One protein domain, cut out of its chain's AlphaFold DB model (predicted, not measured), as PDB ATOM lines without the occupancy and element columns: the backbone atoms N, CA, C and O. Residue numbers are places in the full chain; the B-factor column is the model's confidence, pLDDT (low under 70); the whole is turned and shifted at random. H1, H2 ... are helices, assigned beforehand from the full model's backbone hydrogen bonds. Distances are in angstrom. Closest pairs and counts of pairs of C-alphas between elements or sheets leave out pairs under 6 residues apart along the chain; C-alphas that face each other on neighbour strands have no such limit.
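AT A GLANCE: This is residues 504 to 547 and 555 to 623 of the 632 residues of the protein "Ankyrin repeat protein" of Giardia intestinalis (UniProt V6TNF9). Helices H3 and H2 lie side by side as a long arm, and the last turns of H3 meet the middle of H1 like the stem of a T. H4 lies loosely beside H1, and H5 turns off from H4 at a corner, its last residues sticking out. The printed part has 113 residues, with five named helices in the order H1, H2, H3, H4, H5 and no named strand; the class is all helix. The whole is loose, with a radius of gyration of the C-alphas of 17.8 A, and spans 55 by 29 by 22 A.

HOW THE PARTS SIT: H3, residues 555 to 583, touches H2, residues 531 to 543, at a shallow tilt of 20 degrees, opposite ways; their closest C-alphas, those of Ile 539 and Leu 561, are 6.0 A apart. With residues 578 to 582 alone, H3 touches residues 509 to 517 of H1, residues 504 to 522, about perpendicular at 83 degrees; the closest C-alphas, those of Ala 513 and Ala 581, are 4.3 A apart. H1 and H4, residues 592 to 603, only just touch, with 3 pairs of C-alphas within 8 A, the closest being those of Ile 511 and Met 598, 7.0 A. H4 and H5, residues 609 to 621, touch only at the corner, where the closest C-alphas, those of Glu 603 and Gly 609, are 4.3 A apart. H3 and H5 are apart. Every O i to N i+4 pair is within hydrogen-bond range in H1, H2, H3 and H5; in H4, 7 of 8 are.

IN THESE COORDINATES: H3 is 42.0 A long, from C-alpha 555 at (-10.294, -52.838, -26.279) to C-alpha 583 at (-46.380, -31.546, -28.876). H1 is 26.8 A long, H2 18.2 A, H4 17.4 A and H5 18.4 A, ending with C-alpha 621 at (-36.350, -60.395, -24.205).

THE WHOLE: The two C-alphas farthest apart, those of Pro 547 and Gly 593, are 56.7 A apart. Residues 548 to 554 are not printed, and C-alphas 547 and 555 are 13.1 A apart across this cut. Of the links printed whole, none is long. Residues 617 to 623, of which 617 to 621 belong to H5, stand free. The mean pLDDT of the printed part is 73.2; 32 residues are under 70, among them 606 to 623.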
ATOM      1  N   GLU A 504     -52.973 -46.275 -40.766       75.12
ATOM      2  CA  GLU A 504     -52.253 -46.960 -39.685       75.12
ATOM      3  C   GLU A 504     -51.242 -46.034 -38.994       75.12
ATOM      4  O   GLU A 504     -51.212 -45.972 -37.763       75.12
ATOM      5  N   GLN A 505     -50.480 -45.237 -39.755       72.56
ATOM      6  CA  GLN A 505     -49.525 -44.266 -39.210       72.56
ATOM      7  C   GLN A 505     -50.217 -43.240 -38.307       72.56
ATOM      8  O   GLN A 505     -49.774 -43.004 -37.181       72.56
ATOM      9  N   ARG A 506     -51.336 -42.657 -38.765       78.00
ATOM     10  CA  ARG A 506     -52.139 -41.726 -37.954       78.00
ATOM     11  C   ARG A 506     -52.614 -42.379 -36.665       78.00
ATOM     12  O   ARG A 506     -52.563 -41.748 -35.612       78.00
ATOM     13  N   ARG A 507     -53.031 -43.647 -36.728       80.44
ATOM     14  CA  ARG A 507     -53.495 -44.390 -35.552       80.44
ATOM     15  C   ARG A 507     -52.379 -44.618 -34.537       80.44
ATOM     16  O   ARG A 507     -52.605 -44.459 -33.340       80.44
ATOM     17  N   ILE A 508     -51.185 -44.955 -35.013       72.88
ATOM     18  CA  ILE A 508     -50.003 -45.136 -34.173       72.88
ATOM     19  C   ILE A 508     -49.604 -43.818 -33.505       72.88
ATOM     20  O   ILE A 508     -49.383 -43.801 -32.296       72.88
ATOM     21  N   ILE A 509     -49.567 -42.714 -34.259       73.12
ATOM     22  CA  ILE A 509     -49.245 -41.382 -33.725       73.12
ATOM     23  C   ILE A 509     -50.277 -40.955 -32.672       73.12
ATOM     24  O   ILE A 509     -49.899 -40.492 -31.598       73.12
ATOM     25  N   GLU A 510     -51.572 -41.160 -32.934       80.00
ATOM     26  CA  GLU A 510     -52.657 -40.849 -31.994       80.00
ATOM     27  C   GLU A 510     -52.510 -41.624 -30.674       80.00
ATOM     28  O   GLU A 510     -52.589 -41.042 -29.588       80.00
ATOM     29  N   ILE A 511     -52.283 -42.941 -30.749       78.88
ATOM     30  CA  ILE A 511     -52.111 -43.787 -29.559       78.88
ATOM     31  C   ILE A 511     -50.810 -43.429 -28.827       78.88
ATOM     32  O   ILE A 511     -50.816 -43.312 -27.601       78.88
ATOM     33  N   GLY A 512     -49.723 -43.185 -29.563       76.00
ATOM     34  CA  GLY A 512     -48.443 -42.743 -29.013       76.00
ATOM     35  C   GLY A 512     -48.561 -41.429 -28.242       76.00
ATOM     36  O   GLY A 512     -48.091 -41.349 -27.109       76.00
ATOM     37  N   ALA A 513     -49.267 -40.435 -28.791       76.31
ATOM     38  CA  ALA A 513     -49.542 -39.163 -28.122       76.31
ATOM     39  C   ALA A 513     -50.342 -39.348 -26.822       76.31
ATOM     40  O   ALA A 513     -49.989 -38.798 -25.777       76.31
ATOM     41  N   ARG A 514     -51.386 -40.187 -26.849       81.75
ATOM     42  CA  ARG A 514     -52.187 -40.517 -25.656       81.75
ATOM     43  C   ARG A 514     -51.363 -41.192 -24.562       81.75
ATOM     44  O   ARG A 514     -51.531 -40.874 -23.386       81.75
ATOM     45  N   PHE A 515     -50.487 -42.120 -24.933       83.25
ATOM     46  CA  PHE A 515     -49.600 -42.808 -23.997       83.25
ATOM     47  C   PHE A 515     -48.511 -41.889 -23.443       83.25
ATOM     48  O   PHE A 515     -48.272 -41.905 -22.237       83.25
ATOM     49  N   ALA A 516     -47.909 -41.037 -24.273       81.44
ATOM     50  CA  ALA A 516     -46.944 -40.043 -23.814       81.44
ATOM     51  C   ALA A 516     -47.575 -39.085 -22.792       81.44
ATOM     52  O   ALA A 516     -47.008 -38.869 -21.722       81.44
ATOM     53  N   LEU A 517     -48.798 -38.613 -23.058       81.81
ATOM     54  CA  LEU A 517     -49.547 -37.770 -22.127       81.81
ATOM     55  C   LEU A 517     -49.937 -38.511 -20.836       81.81
ATOM     56  O   LEU A 517     -49.955 -37.912 -19.759       81.81
ATOM     57  N   LEU A 518     -50.251 -39.811 -20.918       83.81
ATOM     58  CA  LEU A 518     -50.484 -40.640 -19.731       83.81
ATOM     59  C   LEU A 518     -49.245 -40.663 -18.840       83.81
ATOM     60  O   LEU A 518     -49.365 -40.415 -17.640       83.81
ATOM     61  N   VAL A 519     -48.076 -40.950 -19.419       85.00
ATOM     62  CA  VAL A 519     -46.807 -40.986 -18.686       85.00
ATOM     63  C   VAL A 519     -46.504 -39.612 -18.099       85.00
ATOM     64  O   VAL A 519     -46.212 -39.520 -16.915       85.00
ATOM     65  N   GLU A 520     -46.653 -38.538 -18.871       83.19
ATOM     66  CA  GLU A 520     -46.381 -37.173 -18.408       83.19
ATOM     67  C   GLU A 520     -47.249 -36.762 -17.207       83.19
ATOM     68  O   GLU A 520     -46.755 -36.123 -16.279       83.19
ATOM     69  N   LYS A 521     -48.532 -37.146 -17.190       83.38
ATOM     70  CA  LYS A 521     -49.444 -36.783 -16.093       83.38
ATOM     71  C   LYS A 521     -49.382 -37.713 -14.887       83.38
ATOM     72  O   LYS A 521     -49.772 -37.293 -13.799       83.38
ATOM     73  N   ASN A 522     -48.954 -38.961 -15.073       85.44
ATOM     74  CA  ASN A 522     -48.980 -39.973 -14.018       85.44
ATOM     75  C   ASN A 522     -47.601 -40.354 -13.490       85.44
ATOM     76  O   ASN A 522     -47.561 -40.945 -12.419       85.44
ATOM     77  N   ALA A 523     -46.497 -40.016 -14.157       88.62
ATOM     78  CA  ALA A 523     -45.141 -40.182 -13.635       88.62
ATOM     79  C   ALA A 523     -44.702 -38.956 -12.822       88.62
ATOM     80  O   ALA A 523     -45.104 -37.830 -13.109       88.62
ATOM     81  N   ILE A 524     -43.831 -39.149 -11.829       89.62
ATOM     82  CA  ILE A 524     -43.193 -38.021 -11.134       89.62
ATOM     83  C   ILE A 524     -42.325 -37.222 -12.112       89.62
ATOM     84  O   ILE A 524     -42.368 -35.992 -12.097       89.62
ATOM     85  N   LEU A 525     -41.561 -37.918 -12.958       86.94
ATOM     86  CA  LEU A 525     -40.780 -37.338 -14.047       86.94
ATOM     87  C   LEU A 525     -41.073 -38.083 -15.355       86.94
ATOM     88  O   LEU A 525     -41.028 -39.310 -15.403       86.94
ATOM     89  N   GLY A 526     -41.310 -37.339 -16.439       78.44
ATOM     90  CA  GLY A 526     -41.480 -37.930 -17.772       78.44
ATOM     91  C   GLY A 526     -40.197 -38.578 -18.310       78.44
ATOM     92  O   GLY A 526     -40.261 -39.651 -18.900       78.44
ATOM     93  N   PHE A 527     -39.043 -37.948 -18.061       80.31
ATOM     94  CA  PHE A 527     -37.710 -38.417 -18.456       80.31
ATOM     95  C   PHE A 527     -36.620 -37.877 -17.512       80.31
ATOM     96  O   PHE A 527     -36.811 -36.852 -16.839       80.31
ATOM     97  N   ASN A 528     -35.456 -38.530 -17.503       81.19
ATOM     98  CA  ASN A 528     -34.269 -38.084 -16.778       81.19
ATOM     99  C   ASN A 528     -33.540 -37.014 -17.602       81.19
ATOM    100  O   ASN A 528     -32.967 -37.317 -18.645       81.19
ATOM    101  N   ALA A 529     -33.569 -35.749 -17.172       83.00
ATOM    102  CA  ALA A 529     -32.968 -34.662 -17.947       83.00
ATOM    103  C   ALA A 529     -31.442 -34.644 -17.792       83.00
ATOM    104  O   ALA A 529     -30.730 -34.205 -18.699       83.00
ATOM    105  N   SER A 530     -30.956 -35.148 -16.658       82.12
ATOM    106  CA  SER A 530     -29.547 -35.205 -16.283       82.12
ATOM    107  C   SER A 530     -28.791 -36.339 -16.978       82.12
ATOM    108  O   SER A 530     -27.579 -36.219 -17.162       82.12
ATOM    109  N   LEU A 531     -29.482 -37.392 -17.434       80.62
ATOM    110  CA  LEU A 531     -28.887 -38.558 -18.099       80.62
ATOM    111  C   LEU A 531     -28.006 -38.177 -19.298       80.62
ATOM    112  O   LEU A 531     -26.869 -38.626 -19.401       80.62
ATOM    113  N   GLY A 532     -28.473 -37.285 -20.176       81.56
ATOM    114  CA  GLY A 532     -27.679 -36.858 -21.335       81.56
ATOM    115  C   GLY A 532     -26.364 -36.169 -20.951       81.56
ATOM    116  O   GLY A 532     -25.337 -36.385 -21.593       81.56
ATOM    117  N   THR A 533     -26.375 -35.358 -19.890       84.38
ATOM    118  CA  THR A 533     -25.168 -34.696 -19.364       84.38
ATOM    119  C   THR A 533     -24.251 -35.702 -18.673       84.38
ATOM    120  O   THR A 533     -23.037 -35.638 -18.850       84.38
ATOM    121  N   TYR A 534     -24.822 -36.658 -17.936       82.69
ATOM    122  CA  TYR A 534     -24.088 -37.749 -17.297       82.69
ATOM    123  C   TYR A 534     -23.347 -38.611 -18.324       82.69
ATOM    124  O   TYR A 534     -22.133 -38.767 -18.225       82.69
ATOM    125  N   LEU A 535     -24.041 -39.087 -19.362       79.44
ATOM    126  CA  LEU A 535     -23.442 -39.895 -20.426       79.44
ATOM    127  C   LEU A 535     -22.316 -39.142 -21.144       79.44
ATOM    128  O   LEU A 535     -21.253 -39.710 -21.379       79.44
ATOM    129  N   LYS A 536     -22.505 -37.849 -21.441       84.56
ATOM    130  CA  LYS A 536     -21.454 -37.007 -22.039       84.56
ATOM    131  C   LYS A 536     -20.224 -36.888 -21.138       84.56
ATOM    132  O   LYS A 536     -19.114 -37.052 -21.632       84.56
ATOM    133  N   ALA A 537     -20.417 -36.661 -19.839       83.06
ATOM    134  CA  ALA A 537     -19.319 -36.572 -18.880       83.06
ATOM    135  C   ALA A 537     -18.545 -37.900 -18.755       83.06
ATOM    136  O   ALA A 537     -17.319 -37.885 -18.663       83.06
ATOM    137  N   GLN A 538     -19.234 -39.048 -18.807       80.00
ATOM    138  CA  GLN A 538     -18.580 -40.366 -18.811       80.00
ATOM    139  C   GLN A 538     -17.791 -40.616 -20.100       80.00
ATOM    140  O   GLN A 538     -16.660 -41.100 -20.045       80.00
ATOM    141  N   ILE A 539     -18.348 -40.240 -21.257       81.69
ATOM    142  CA  ILE A 539     -17.652 -40.319 -22.549       81.69
ATOM    143  C   ILE A 539     -16.378 -39.468 -22.513       81.69
ATOM    144  O   ILE A 539     -15.311 -39.971 -22.847       81.69
ATOM    145  N   GLU A 540     -16.474 -38.217 -22.064       85.69
ATOM    146  CA  GLU A 540     -15.332 -37.302 -21.964       85.69
ATOM    147  C   GLU A 540     -14.262 -37.834 -20.996       85.69
ATOM    148  O   GLU A 540     -13.076 -37.868 -21.327       85.69
ATOM    149  N   SER A 541     -14.674 -38.336 -19.827       82.44
ATOM    150  CA  SER A 541     -13.763 -38.942 -18.849       82.44
ATOM    151  C   SER A 541     -13.008 -40.143 -19.422       82.44
ATOM    152  O   SER A 541     -11.795 -40.247 -19.241       82.44
ATOM    153  N   LEU A 542     -13.694 -41.036 -20.140       79.88
ATOM    154  CA  LEU A 542     -13.069 -42.197 -20.773       79.88
ATOM    155  C   LEU A 542     -12.170 -41.811 -21.951       79.88
ATOM    156  O   LEU A 542     -11.105 -42.404 -22.103       79.88
ATOM    157  N   GLN A 543     -12.549 -40.810 -22.749       83.75
ATOM    158  CA  GLN A 543     -11.719 -40.299 -23.844       83.75
ATOM    159  C   GLN A 543     -10.397 -39.722 -23.331       83.75
ATOM    160  O   GLN A 543      -9.348 -40.014 -23.894       83.75
ATOM    161  N   ASN A 544     -10.434 -38.981 -22.223       83.38
ATOM    162  CA  ASN A 544      -9.241 -38.406 -21.598       83.38
ATOM    163  C   ASN A 544      -8.301 -39.457 -20.984       83.38
ATOM    164  O   ASN A 544      -7.151 -39.150 -20.679       83.38
ATOM    165  N   ARG A 545      -8.778 -40.692 -20.781       78.81
ATOM    166  CA  ARG A 545      -7.977 -41.817 -20.274       78.81
ATOM    167  C   ARG A 545      -7.264 -42.597 -21.376       78.81
ATOM    168  O   ARG A 545      -6.497 -43.490 -21.035       78.81
ATOM    169  N   ILE A 546      -7.515 -42.295 -22.652       73.06
ATOM    170  CA  ILE A 546      -6.809 -42.902 -23.785       73.06
ATOM    171  C   ILE A 546      -5.471 -42.162 -23.955       73.06
ATOM    172  O   ILE A 546      -5.486 -40.981 -24.306       73.06
ATOM    173  N   PRO A 547      -4.317 -42.807 -23.704       66.56
ATOM    174  CA  PRO A 547      -3.017 -42.213 -23.991       66.56
ATOM    175  C   PRO A 547      -2.846 -42.003 -25.499       66.56
ATOM    176  O   PRO A 547      -3.384 -42.754 -26.310       66.56
ATOM    177  N   GLU A 555      -9.032 -52.295 -25.759       68.62
ATOM    178  CA  GLU A 555     -10.294 -52.838 -26.279       68.62
ATOM    179  C   GLU A 555     -11.462 -52.675 -25.290       68.62
ATOM    180  O   GLU A 555     -12.566 -52.285 -25.671       68.62
ATOM    181  N   HIS A 556     -11.206 -52.847 -23.987       67.25
ATOM    182  CA  HIS A 556     -12.209 -52.638 -22.939       67.25
ATOM    183  C   HIS A 556     -12.705 -51.180 -22.845       67.25
ATOM    184  O   HIS A 556     -13.901 -50.935 -22.652       67.25
ATOM    185  N   ILE A 557     -11.804 -50.201 -22.977       69.75
ATOM    186  CA  ILE A 557     -12.134 -48.766 -22.910       69.75
ATOM    187  C   ILE A 557     -12.915 -48.359 -24.163       69.75
ATOM    188  O   ILE A 557     -13.932 -47.677 -24.050       69.75
ATOM    189  N   LEU A 558     -12.494 -48.834 -25.341       73.50
ATOM    190  CA  LEU A 558     -13.187 -48.589 -26.609       73.50
ATOM    191  C   LEU A 558     -14.600 -49.183 -26.612       73.50
ATOM    192  O   LEU A 558     -15.556 -48.479 -26.931       73.50
ATOM    193  N   ARG A 559     -14.758 -50.431 -26.152       72.25
ATOM    194  CA  ARG A 559     -16.070 -51.075 -25.997       72.25
ATOM    195  C   ARG A 559     -16.979 -50.299 -25.042       72.25
ATOM    196  O   ARG A 559     -18.159 -50.104 -25.322       72.25
ATOM    197  N   SER A 560     -16.431 -49.814 -23.927       69.75
ATOM    198  CA  SER A 560     -17.179 -48.991 -22.966       69.75
ATOM    199  C   SER A 560     -17.615 -47.653 -23.580       69.75
ATOM    200  O   SER A 560     -18.758 -47.238 -23.402       69.75
ATOM    201  N   LEU A 561     -16.747 -47.000 -24.360       75.00
ATOM    202  CA  LEU A 561     -17.075 -45.767 -25.087       75.00
ATOM    203  C   LEU A 561     -18.176 -45.968 -26.129       75.00
ATOM    204  O   LEU A 561     -19.080 -45.137 -26.226       75.00
ATOM    205  N   GLU A 562     -18.116 -47.048 -26.907       76.25
ATOM    206  CA  GLU A 562     -19.170 -47.396 -27.861       76.25
ATOM    207  C   GLU A 562     -20.508 -47.630 -27.164       76.25
ATOM    208  O   GLU A 562     -21.528 -47.119 -27.628       76.25
ATOM    209  N   ASN A 563     -20.503 -48.319 -26.019       69.62
ATOM    210  CA  ASN A 563     -21.705 -48.521 -25.214       69.62
ATOM    211  C   ASN A 563     -22.293 -47.185 -24.741       69.62
ATOM    212  O   ASN A 563     -23.460 -46.913 -25.013       69.62
ATOM    213  N   PHE A 564     -21.495 -46.292 -24.142       71.81
ATOM    214  CA  PHE A 564     -21.998 -44.982 -23.704       71.81
ATOM    215  C   PHE A 564     -22.514 -44.118 -24.866       71.81
ATOM    216  O   PHE A 564     -23.521 -43.422 -24.715       71.81
ATOM    217  N   ARG A 565     -21.871 -44.170 -26.041       76.50
ATOM    218  CA  ARG A 565     -22.351 -43.484 -27.255       76.50
ATOM    219  C   ARG A 565     -23.684 -44.051 -27.740       76.50
ATOM    220  O   ARG A 565     -24.573 -43.279 -28.096       76.50
ATOM    221  N   ARG A 566     -23.837 -45.378 -27.728       73.50
ATOM    222  CA  ARG A 566     -25.090 -46.058 -28.082       73.50
ATOM    223  C   ARG A 566     -26.214 -45.654 -27.127       73.50
ATOM    224  O   ARG A 566     -27.263 -45.220 -27.598       73.50
ATOM    225  N   SER A 567     -25.968 -45.688 -25.815       69.69
ATOM    226  CA  SER A 567     -26.944 -45.260 -24.807       69.69
ATOM    227  C   SER A 567     -27.311 -43.777 -24.950       69.69
ATOM    228  O   SER A 567     -28.482 -43.425 -24.827       69.69
ATOM    229  N   LEU A 568     -26.357 -42.894 -25.283       75.75
ATOM    230  CA  LEU A 568     -26.642 -41.471 -25.518       75.75
ATOM    231  C   LEU A 568     -27.549 -41.257 -26.735       75.75
ATOM    232  O   LEU A 568     -28.467 -40.437 -26.677       75.75
ATOM    233  N   ASN A 569     -27.315 -41.996 -27.820       73.69
ATOM    234  CA  ASN A 569     -28.182 -41.954 -28.995       73.69
ATOM    235  C   ASN A 569     -29.587 -42.467 -28.664       73.69
ATOM    236  O   ASN A 569     -30.558 -41.776 -28.968       73.69
ATOM    237  N   SER A 570     -29.689 -43.604 -27.965       70.00
ATOM    238  CA  SER A 570     -30.971 -44.165 -27.524       70.00
ATOM    239  C   SER A 570     -31.751 -43.189 -26.640       70.00
ATOM    240  O   SER A 570     -32.947 -43.010 -26.846       70.00
ATOM    241  N   TYR A 571     -31.088 -42.525 -25.688       75.56
ATOM    242  CA  TYR A 571     -31.719 -41.520 -24.828       75.56
ATOM    243  C   TYR A 571     -32.237 -40.314 -25.626       75.56
ATOM    244  O   TYR A 571     -33.351 -39.845 -25.394       75.56
ATOM    245  N   ASN A 572     -31.442 -39.795 -26.568       75.38
ATOM    246  CA  ASN A 572     -31.858 -38.657 -27.391       75.38
ATOM    247  C   ASN A 572     -33.065 -39.008 -28.268       75.38
ATOM    248  O   ASN A 572     -33.957 -38.176 -28.439       75.38
ATOM    249  N   GLU A 573     -33.097 -40.226 -28.804       71.62
ATOM    250  CA  GLU A 573     -34.211 -40.722 -29.603       71.62
ATOM    251  C   GLU A 573     -35.479 -40.893 -28.762       71.62
ATOM    252  O   GLU A 573     -36.510 -40.327 -29.115       71.62
ATOM    253  N   GLU A 574     -35.385 -41.556 -27.607       71.44
ATOM    254  CA  GLU A 574     -36.489 -41.703 -26.651       71.44
ATOM    255  C   GLU A 574     -37.060 -40.341 -26.234       71.44
ATOM    256  O   GLU A 574     -38.269 -40.107 -26.319       71.44
ATOM    257  N   ARG A 575     -36.189 -39.397 -25.858       75.94
ATOM    258  CA  ARG A 575     -36.598 -38.039 -25.491       75.94
ATOM    259  C   ARG A 575     -37.306 -37.332 -26.645       75.94
ATOM    260  O   ARG A 575     -38.323 -36.682 -26.410       75.94
ATOM    261  N   ARG A 576     -36.785 -37.439 -27.871       77.38
ATOM    262  CA  ARG A 576     -37.413 -36.852 -29.061       77.38
ATOM    263  C   ARG A 576     -38.804 -37.447 -29.284       77.38
ATOM    264  O   ARG A 576     -39.751 -36.684 -29.427       77.38
ATOM    265  N   THR A 577     -38.940 -38.774 -29.238       70.88
ATOM    266  CA  THR A 577     -40.223 -39.468 -29.424       70.88
ATOM    267  C   THR A 577     -41.264 -39.005 -28.407       70.88
ATOM    268  O   THR A 577     -42.388 -38.683 -28.788       70.88
ATOM    269  N   PHE A 578     -40.894 -38.895 -27.128       70.81
ATOM    270  CA  PHE A 578     -41.797 -38.376 -26.099       70.81
ATOM    271  C   PHE A 578     -42.190 -36.913 -26.344       70.81
ATOM    272  O   PHE A 578     -43.360 -36.562 -26.211       70.81
ATOM    273  N   GLN A 579     -41.240 -36.055 -26.722       76.00
ATOM    274  CA  GLN A 579     -41.507 -34.635 -26.971       76.00
ATOM    275  C   GLN A 579     -42.397 -34.402 -28.198       76.00
ATOM    276  O   GLN A 579     -43.307 -33.574 -28.144       76.00
ATOM    277  N   GLU A 580     -42.164 -35.133 -29.287       72.88
ATOM    278  CA  GLU A 580     -42.992 -35.082 -30.496       72.88
ATOM    279  C   GLU A 580     -44.412 -35.594 -30.218       72.88
ATOM    280  O   GLU A 580     -45.386 -34.966 -30.629       72.88
ATOM    281  N   ALA A 581     -44.543 -36.685 -29.456       69.94
ATOM    282  CA  ALA A 581     -45.836 -37.251 -29.080       69.94
ATOM    283  C   ALA A 581     -46.676 -36.288 -28.217       69.94
ATOM    284  O   ALA A 581     -47.884 -36.188 -28.420       69.94
ATOM    285  N   VAL A 582     -46.047 -35.549 -27.295       71.25
ATOM    286  CA  VAL A 582     -46.726 -34.539 -26.460       71.25
ATOM    287  C   VAL A 582     -47.079 -33.279 -27.259       71.25
ATOM    288  O   VAL A 582     -48.175 -32.746 -27.112       71.25
ATOM    289  N   SER A 583     -46.183 -32.806 -28.131       70.75
ATOM    290  CA  SER A 583     -46.380 -31.546 -28.876       70.75
ATOM    291  C   SER A 583     -47.483 -31.628 -29.936       70.75
ATOM    292  O   SER A 583     -48.063 -30.609 -30.303       70.75
ATOM    293  N   ASN A 584     -47.778 -32.832 -30.428       63.28
ATOM    294  CA  ASN A 584     -48.710 -33.058 -31.530       63.28
ATOM    295  C   ASN A 584     -50.177 -33.287 -31.095       63.28
ATOM    296  O   ASN A 584     -50.988 -33.646 -31.949       63.28
ATOM    297  N   GLY A 585     -50.557 -33.119 -29.815       56.72
ATOM    298  CA  GLY A 585     -51.878 -33.575 -29.343       56.72
ATOM    299  C   GLY A 585     -52.635 -32.702 -28.331       56.72
ATOM    300  O   GLY A 585     -52.136 -32.408 -27.254       56.72
ATOM    301  N   ASP A 586     -53.927 -32.475 -28.616       58.59
ATOM    302  CA  ASP A 586     -55.022 -32.175 -27.661       58.59
ATOM    303  C   ASP A 586     -55.640 -33.481 -27.087       58.59
ATOM    304  O   ASP A 586     -56.837 -33.599 -26.806       58.59
ATOM    305  N   ALA A 587     -54.836 -34.542 -26.995       65.56
ATOM    306  CA  ALA A 587     -55.332 -35.897 -26.786       65.56
ATOM    307  C   ALA A 587     -55.873 -36.122 -25.358       65.56
ATOM    308  O   ALA A 587     -55.295 -35.685 -24.366       65.56
ATOM    309  N   ALA A 588     -56.980 -36.860 -25.230       74.38
ATOM    310  CA  ALA A 588     -57.495 -37.269 -23.923       74.38
ATOM    311  C   ALA A 588     -56.585 -38.324 -23.269       74.38
ATOM    312  O   ALA A 588     -56.110 -39.247 -23.933       74.38
ATOM    313  N   VAL A 589     -56.385 -38.203 -21.955       78.88
ATOM    314  CA  VAL A 589     -55.587 -39.143 -21.154       78.88
ATOM    315  C   VAL A 589     -56.357 -40.459 -21.029       78.88
ATOM    316  O   VAL A 589     -57.494 -40.428 -20.556       78.88
ATOM    317  N   PRO A 590     -55.775 -41.599 -21.426       79.12
ATOM    318  CA  PRO A 590     -56.477 -42.871 -21.382       79.12
ATOM    319  C   PRO A 590     -56.604 -43.432 -19.962       79.12
ATOM    320  O   PRO A 590     -55.728 -43.269 -19.118       79.12
ATOM    321  N   THR A 591     -57.693 -44.142 -19.702       75.25
ATOM    322  CA  THR A 591     -57.905 -44.929 -18.481       75.25
ATOM    323  C   THR A 591     -57.162 -46.269 -18.545       75.25
ATOM    324  O   THR A 591     -56.790 -46.740 -19.619       75.25
ATOM    325  N   ALA A 592     -56.989 -46.940 -17.401       66.81
ATOM    326  CA  ALA A 592     -56.288 -48.229 -17.336       66.81
ATOM    327  C   ALA A 592     -56.894 -49.306 -18.264       66.81
ATOM    328  O   ALA A 592     -56.154 -50.032 -18.921       66.81
ATOM    329  N   GLY A 593     -58.228 -49.377 -18.370       69.31
ATOM    330  CA  GLY A 593     -58.898 -50.311 -19.286       69.31
ATOM    331  C   GLY A 593     -58.728 -49.940 -20.765       69.31
ATOM    332  O   GLY A 593     -58.666 -50.816 -21.627       69.31
ATOM    333  N   GLU A 594     -58.599 -48.647 -21.076       81.62
ATOM    334  CA  GLU A 594     -58.351 -48.182 -22.443       81.62
ATOM    335  C   GLU A 594     -56.917 -48.456 -22.899       81.62
ATOM    336  O   GLU A 594     -56.712 -48.709 -24.084       81.62
ATOM    337  N   VAL A 595     -55.938 -48.449 -21.985       77.50
ATOM    338  CA  VAL A 595     -54.534 -48.768 -22.297       77.50
ATOM    339  C   VAL A 595     -54.420 -50.159 -22.916       77.50
ATOM    340  O   VAL A 595     -53.922 -50.288 -24.032       77.50
ATOM    341  N   GLU A 596     -54.949 -51.193 -22.256       77.75
ATOM    342  CA  GLU A 596     -54.897 -52.564 -22.782       77.75
ATOM    343  C   GLU A 596     -55.654 -52.717 -24.106       77.75
ATOM    344  O   GLU A 596     -55.232 -53.458 -24.995       77.75
ATOM    345  N   ALA A 597     -56.787 -52.025 -24.256       82.19
ATOM    346  CA  ALA A 597     -57.554 -52.047 -25.494       82.19
ATOM    347  C   ALA A 597     -56.799 -51.365 -26.649       82.19
ATOM    348  O   ALA A 597     -56.902 -51.805 -27.791       82.19
ATOM    349  N   MET A 598     -56.044 -50.298 -26.376       81.62
ATOM    350  CA  MET A 598     -55.223 -49.616 -27.379       81.62
ATOM    351  C   MET A 598     -53.974 -50.415 -27.752       81.62
ATOM    352  O   MET A 598     -53.659 -50.469 -28.937       81.62
ATOM    353  N   ILE A 599     -53.327 -51.096 -26.799       78.19
ATOM    354  CA  ILE A 599     -52.230 -52.033 -27.099       78.19
ATOM    355  C   ILE A 599     -52.733 -53.136 -28.040       78.19
ATOM    356  O   ILE A 599     -52.172 -53.320 -29.115       78.19
ATOM    357  N   ARG A 600     -53.869 -53.772 -27.724       81.62
ATOM    358  CA  ARG A 600     -54.477 -54.790 -28.602       81.62
ATOM    359  C   ARG A 600     -54.842 -54.257 -29.989       81.62
ATOM    360  O   ARG A 600     -54.754 -54.984 -30.973       81.62
ATOM    361  N   LYS A 601     -55.250 -52.985 -30.093       83.75
ATOM    362  CA  LYS A 601     -55.500 -52.336 -31.392       83.75
ATOM    363  C   LYS A 601     -54.221 -52.171 -32.208       83.75
ATOM    364  O   LYS A 601     -54.285 -52.368 -33.413       83.75
ATOM    365  N   LEU A 602     -53.101 -51.820 -31.575       77.56
ATOM    366  CA  LEU A 602     -51.797 -51.719 -32.238       77.56
ATOM    367  C   LEU A 602     -51.315 -53.092 -32.724       77.56
ATOM    368  O   LEU A 602     -50.896 -53.225 -33.867       77.56
ATOM    369  N   GLU A 603     -51.450 -54.126 -31.891       75.88
ATOM    370  CA  GLU A 603     -51.098 -55.509 -32.248       75.88
ATOM    371  C   GLU A 603     -51.956 -56.078 -33.388       75.88
ATOM    372  O   GLU A 603     -51.504 -56.972 -34.104       75.88
ATOM    373  N   GLY A 604     -53.186 -55.580 -33.544       77.00
ATOM    374  CA  GLY A 604     -54.147 -56.003 -34.563       77.00
ATOM    375  C   GLY A 604     -54.116 -55.194 -35.862       77.00
ATOM    376  O   GLY A 604     -55.002 -55.387 -36.695       77.00
ATOM    377  N   LEU A 605     -53.156 -54.278 -36.040       73.81
ATOM    378  CA  LEU A 605     -53.031 -53.512 -37.282       73.81
ATOM    379  C   LEU A 605     -52.663 -54.441 -38.462       73.81
ATOM    380  O   LEU A 605     -51.691 -55.195 -38.344       73.81
ATOM    381  N   PRO A 606     -53.412 -54.408 -39.582       67.56
ATOM    382  CA  PRO A 606     -53.206 -55.299 -40.726       67.56
ATOM    383  C   PRO A 606     -51.783 -55.323 -41.295       67.56
ATOM    384  O   PRO A 606     -51.287 -56.403 -41.620       67.56
ATOM    385  N   LEU A 607     -51.136 -54.161 -41.423       65.44
ATOM    386  CA  LEU A 607     -49.840 -54.042 -42.093       65.44
ATOM    387  C   LEU A 607     -48.683 -54.115 -41.093       65.44
ATOM    388  O   LEU A 607     -47.725 -54.855 -41.312       65.44
ATOM    389  N   VAL A 608     -48.777 -53.395 -39.972       65.31
ATOM    390  CA  VAL A 608     -47.654 -53.252 -39.019       65.31
ATOM    391  C   VAL A 608     -47.840 -53.930 -37.668       65.31
ATOM    392  O   VAL A 608     -46.896 -53.988 -36.877       65.31
ATOM    393  N   GLY A 609     -49.015 -54.503 -37.399       62.59
ATOM    394  CA  GLY A 609     -49.315 -55.137 -36.113       62.59
ATOM    395  C   GLY A 609     -48.360 -56.281 -35.776       62.59
ATOM    396  O   GLY A 609     -47.934 -56.413 -34.630       62.59
ATOM    397  N   ARG A 610     -47.917 -57.054 -36.780       64.69
ATOM    398  CA  ARG A 610     -46.913 -58.119 -36.594       64.69
ATOM    399  C   ARG A 610     -45.528 -57.588 -36.221       64.69
ATOM    400  O   ARG A 610     -44.910 -58.118 -35.299       64.69
ATOM    401  N   GLY A 611     -45.059 -56.530 -36.887       59.75
ATOM    402  CA  GLY A 611     -43.790 -55.876 -36.545       59.75
ATOM    403  C   GLY A 611     -43.822 -55.282 -35.137       59.75
ATOM    404  O   GLY A 611     -42.860 -55.401 -34.382       59.75
ATOM    405  N   PHE A 612     -44.974 -54.738 -34.740       62.81
ATOM    406  CA  PHE A 612     -45.203 -54.231 -33.392       62.81
ATOM    407  C   PHE A 612     -45.199 -55.340 -32.327       62.81
ATOM    408  O   PHE A 612     -44.538 -55.199 -31.300       62.81
ATOM    409  N   GLN A 613     -45.855 -56.477 -32.586       65.50
ATOM    410  CA  GLN A 613     -45.790 -57.648 -31.701       65.50
ATOM    411  C   GLN A 613     -44.349 -58.134 -31.511       65.50
ATOM    412  O   GLN A 613     -43.970 -58.507 -30.403       65.50
ATOM    413  N   GLN A 614     -43.539 -58.119 -32.576       60.91
ATOM    414  CA  GLN A 614     -42.131 -58.486 -32.481       60.91
ATOM    415  C   GLN A 614     -41.331 -57.469 -31.660       60.91
ATOM    416  O   GLN A 614     -40.620 -57.868 -30.747       60.91
ATOM    417  N   ALA A 615     -41.520 -56.168 -31.896       58.00
ATOM    418  CA  ALA A 615     -40.849 -55.117 -31.132       58.00
ATOM    419  C   ALA A 615     -41.182 -55.172 -29.629       58.00
ATOM    420  O   ALA A 615     -40.291 -55.015 -28.796       58.00
ATOM    421  N   LEU A 616     -42.440 -55.450 -29.263       60.03
ATOM    422  CA  LEU A 616     -42.835 -55.659 -27.866       60.03
ATOM    423  C   LEU A 616     -42.174 -56.904 -27.256       60.03
ATOM    424  O   LEU A 616     -41.727 -56.855 -26.109       60.03
ATOM    425  N   ARG A 617     -42.067 -58.003 -28.016       57.88
ATOM    426  CA  ARG A 617     -41.358 -59.217 -27.576       57.88
ATOM    427  C   ARG A 617     -39.863 -58.972 -27.382       57.88
ATOM    428  O   ARG A 617     -39.313 -59.426 -26.382       57.88
ATOM    429  N   ASP A 618     -39.226 -58.221 -28.273       51.16
ATOM    430  CA  ASP A 618     -37.794 -57.908 -28.200       51.16
ATOM    431  C   ASP A 618     -37.474 -57.023 -26.978       51.16
ATOM    432  O   ASP A 618     -36.487 -57.257 -26.277       51.16
ATOM    433  N   ILE A 619     -38.362 -56.078 -26.644       47.91
ATOM    434  CA  ILE A 619     -38.275 -55.263 -25.419       47.91
ATOM    435  C   ILE A 619     -38.400 -56.128 -24.155       47.91
ATOM    436  O   ILE A 619     -37.729 -55.855 -23.161       47.91
ATOM    437  N   CYS A 620     -39.218 -57.185 -24.183       36.00
ATOM    438  CA  CYS A 620     -39.307 -58.154 -23.087       36.00
ATOM    439  C   CYS A 620     -38.101 -59.111 -23.030       36.00
ATOM    440  O   CYS A 620     -37.698 -59.504 -21.937       36.00
ATOM    441  N   HIS A 621     -37.491 -59.470 -24.164       32.72
ATOM    442  CA  HIS A 621     -36.350 -60.395 -24.205       32.72
ATOM    443  C   HIS A 621     -35.000 -59.753 -23.865       32.72
ATOM    444  O   HIS A 621     -34.107 -60.442 -23.364       32.72
ATOM    445  N   HIS A 622     -34.835 -58.439 -24.039       31.39
ATOM    446  CA  HIS A 622     -33.640 -57.734 -23.556       31.39
ATOM    447  C   HIS A 622     -33.511 -57.722 -22.021       31.39
ATOM    448  O   HIS A 622     -32.401 -57.572 -21.517       31.39
ATOM    449  N   ALA A 623     -34.592 -57.993 -21.279       30.45
ATOM    450  CA  ALA A 623     -34.542 -58.211 -19.830       30.45
ATOM    451  C   ALA A 623     -33.958 -59.588 -19.436       30.45
ATOM    452  O   ALA A 623     -33.508 -59.764 -18.307       30.45
TER     453      ALA A 623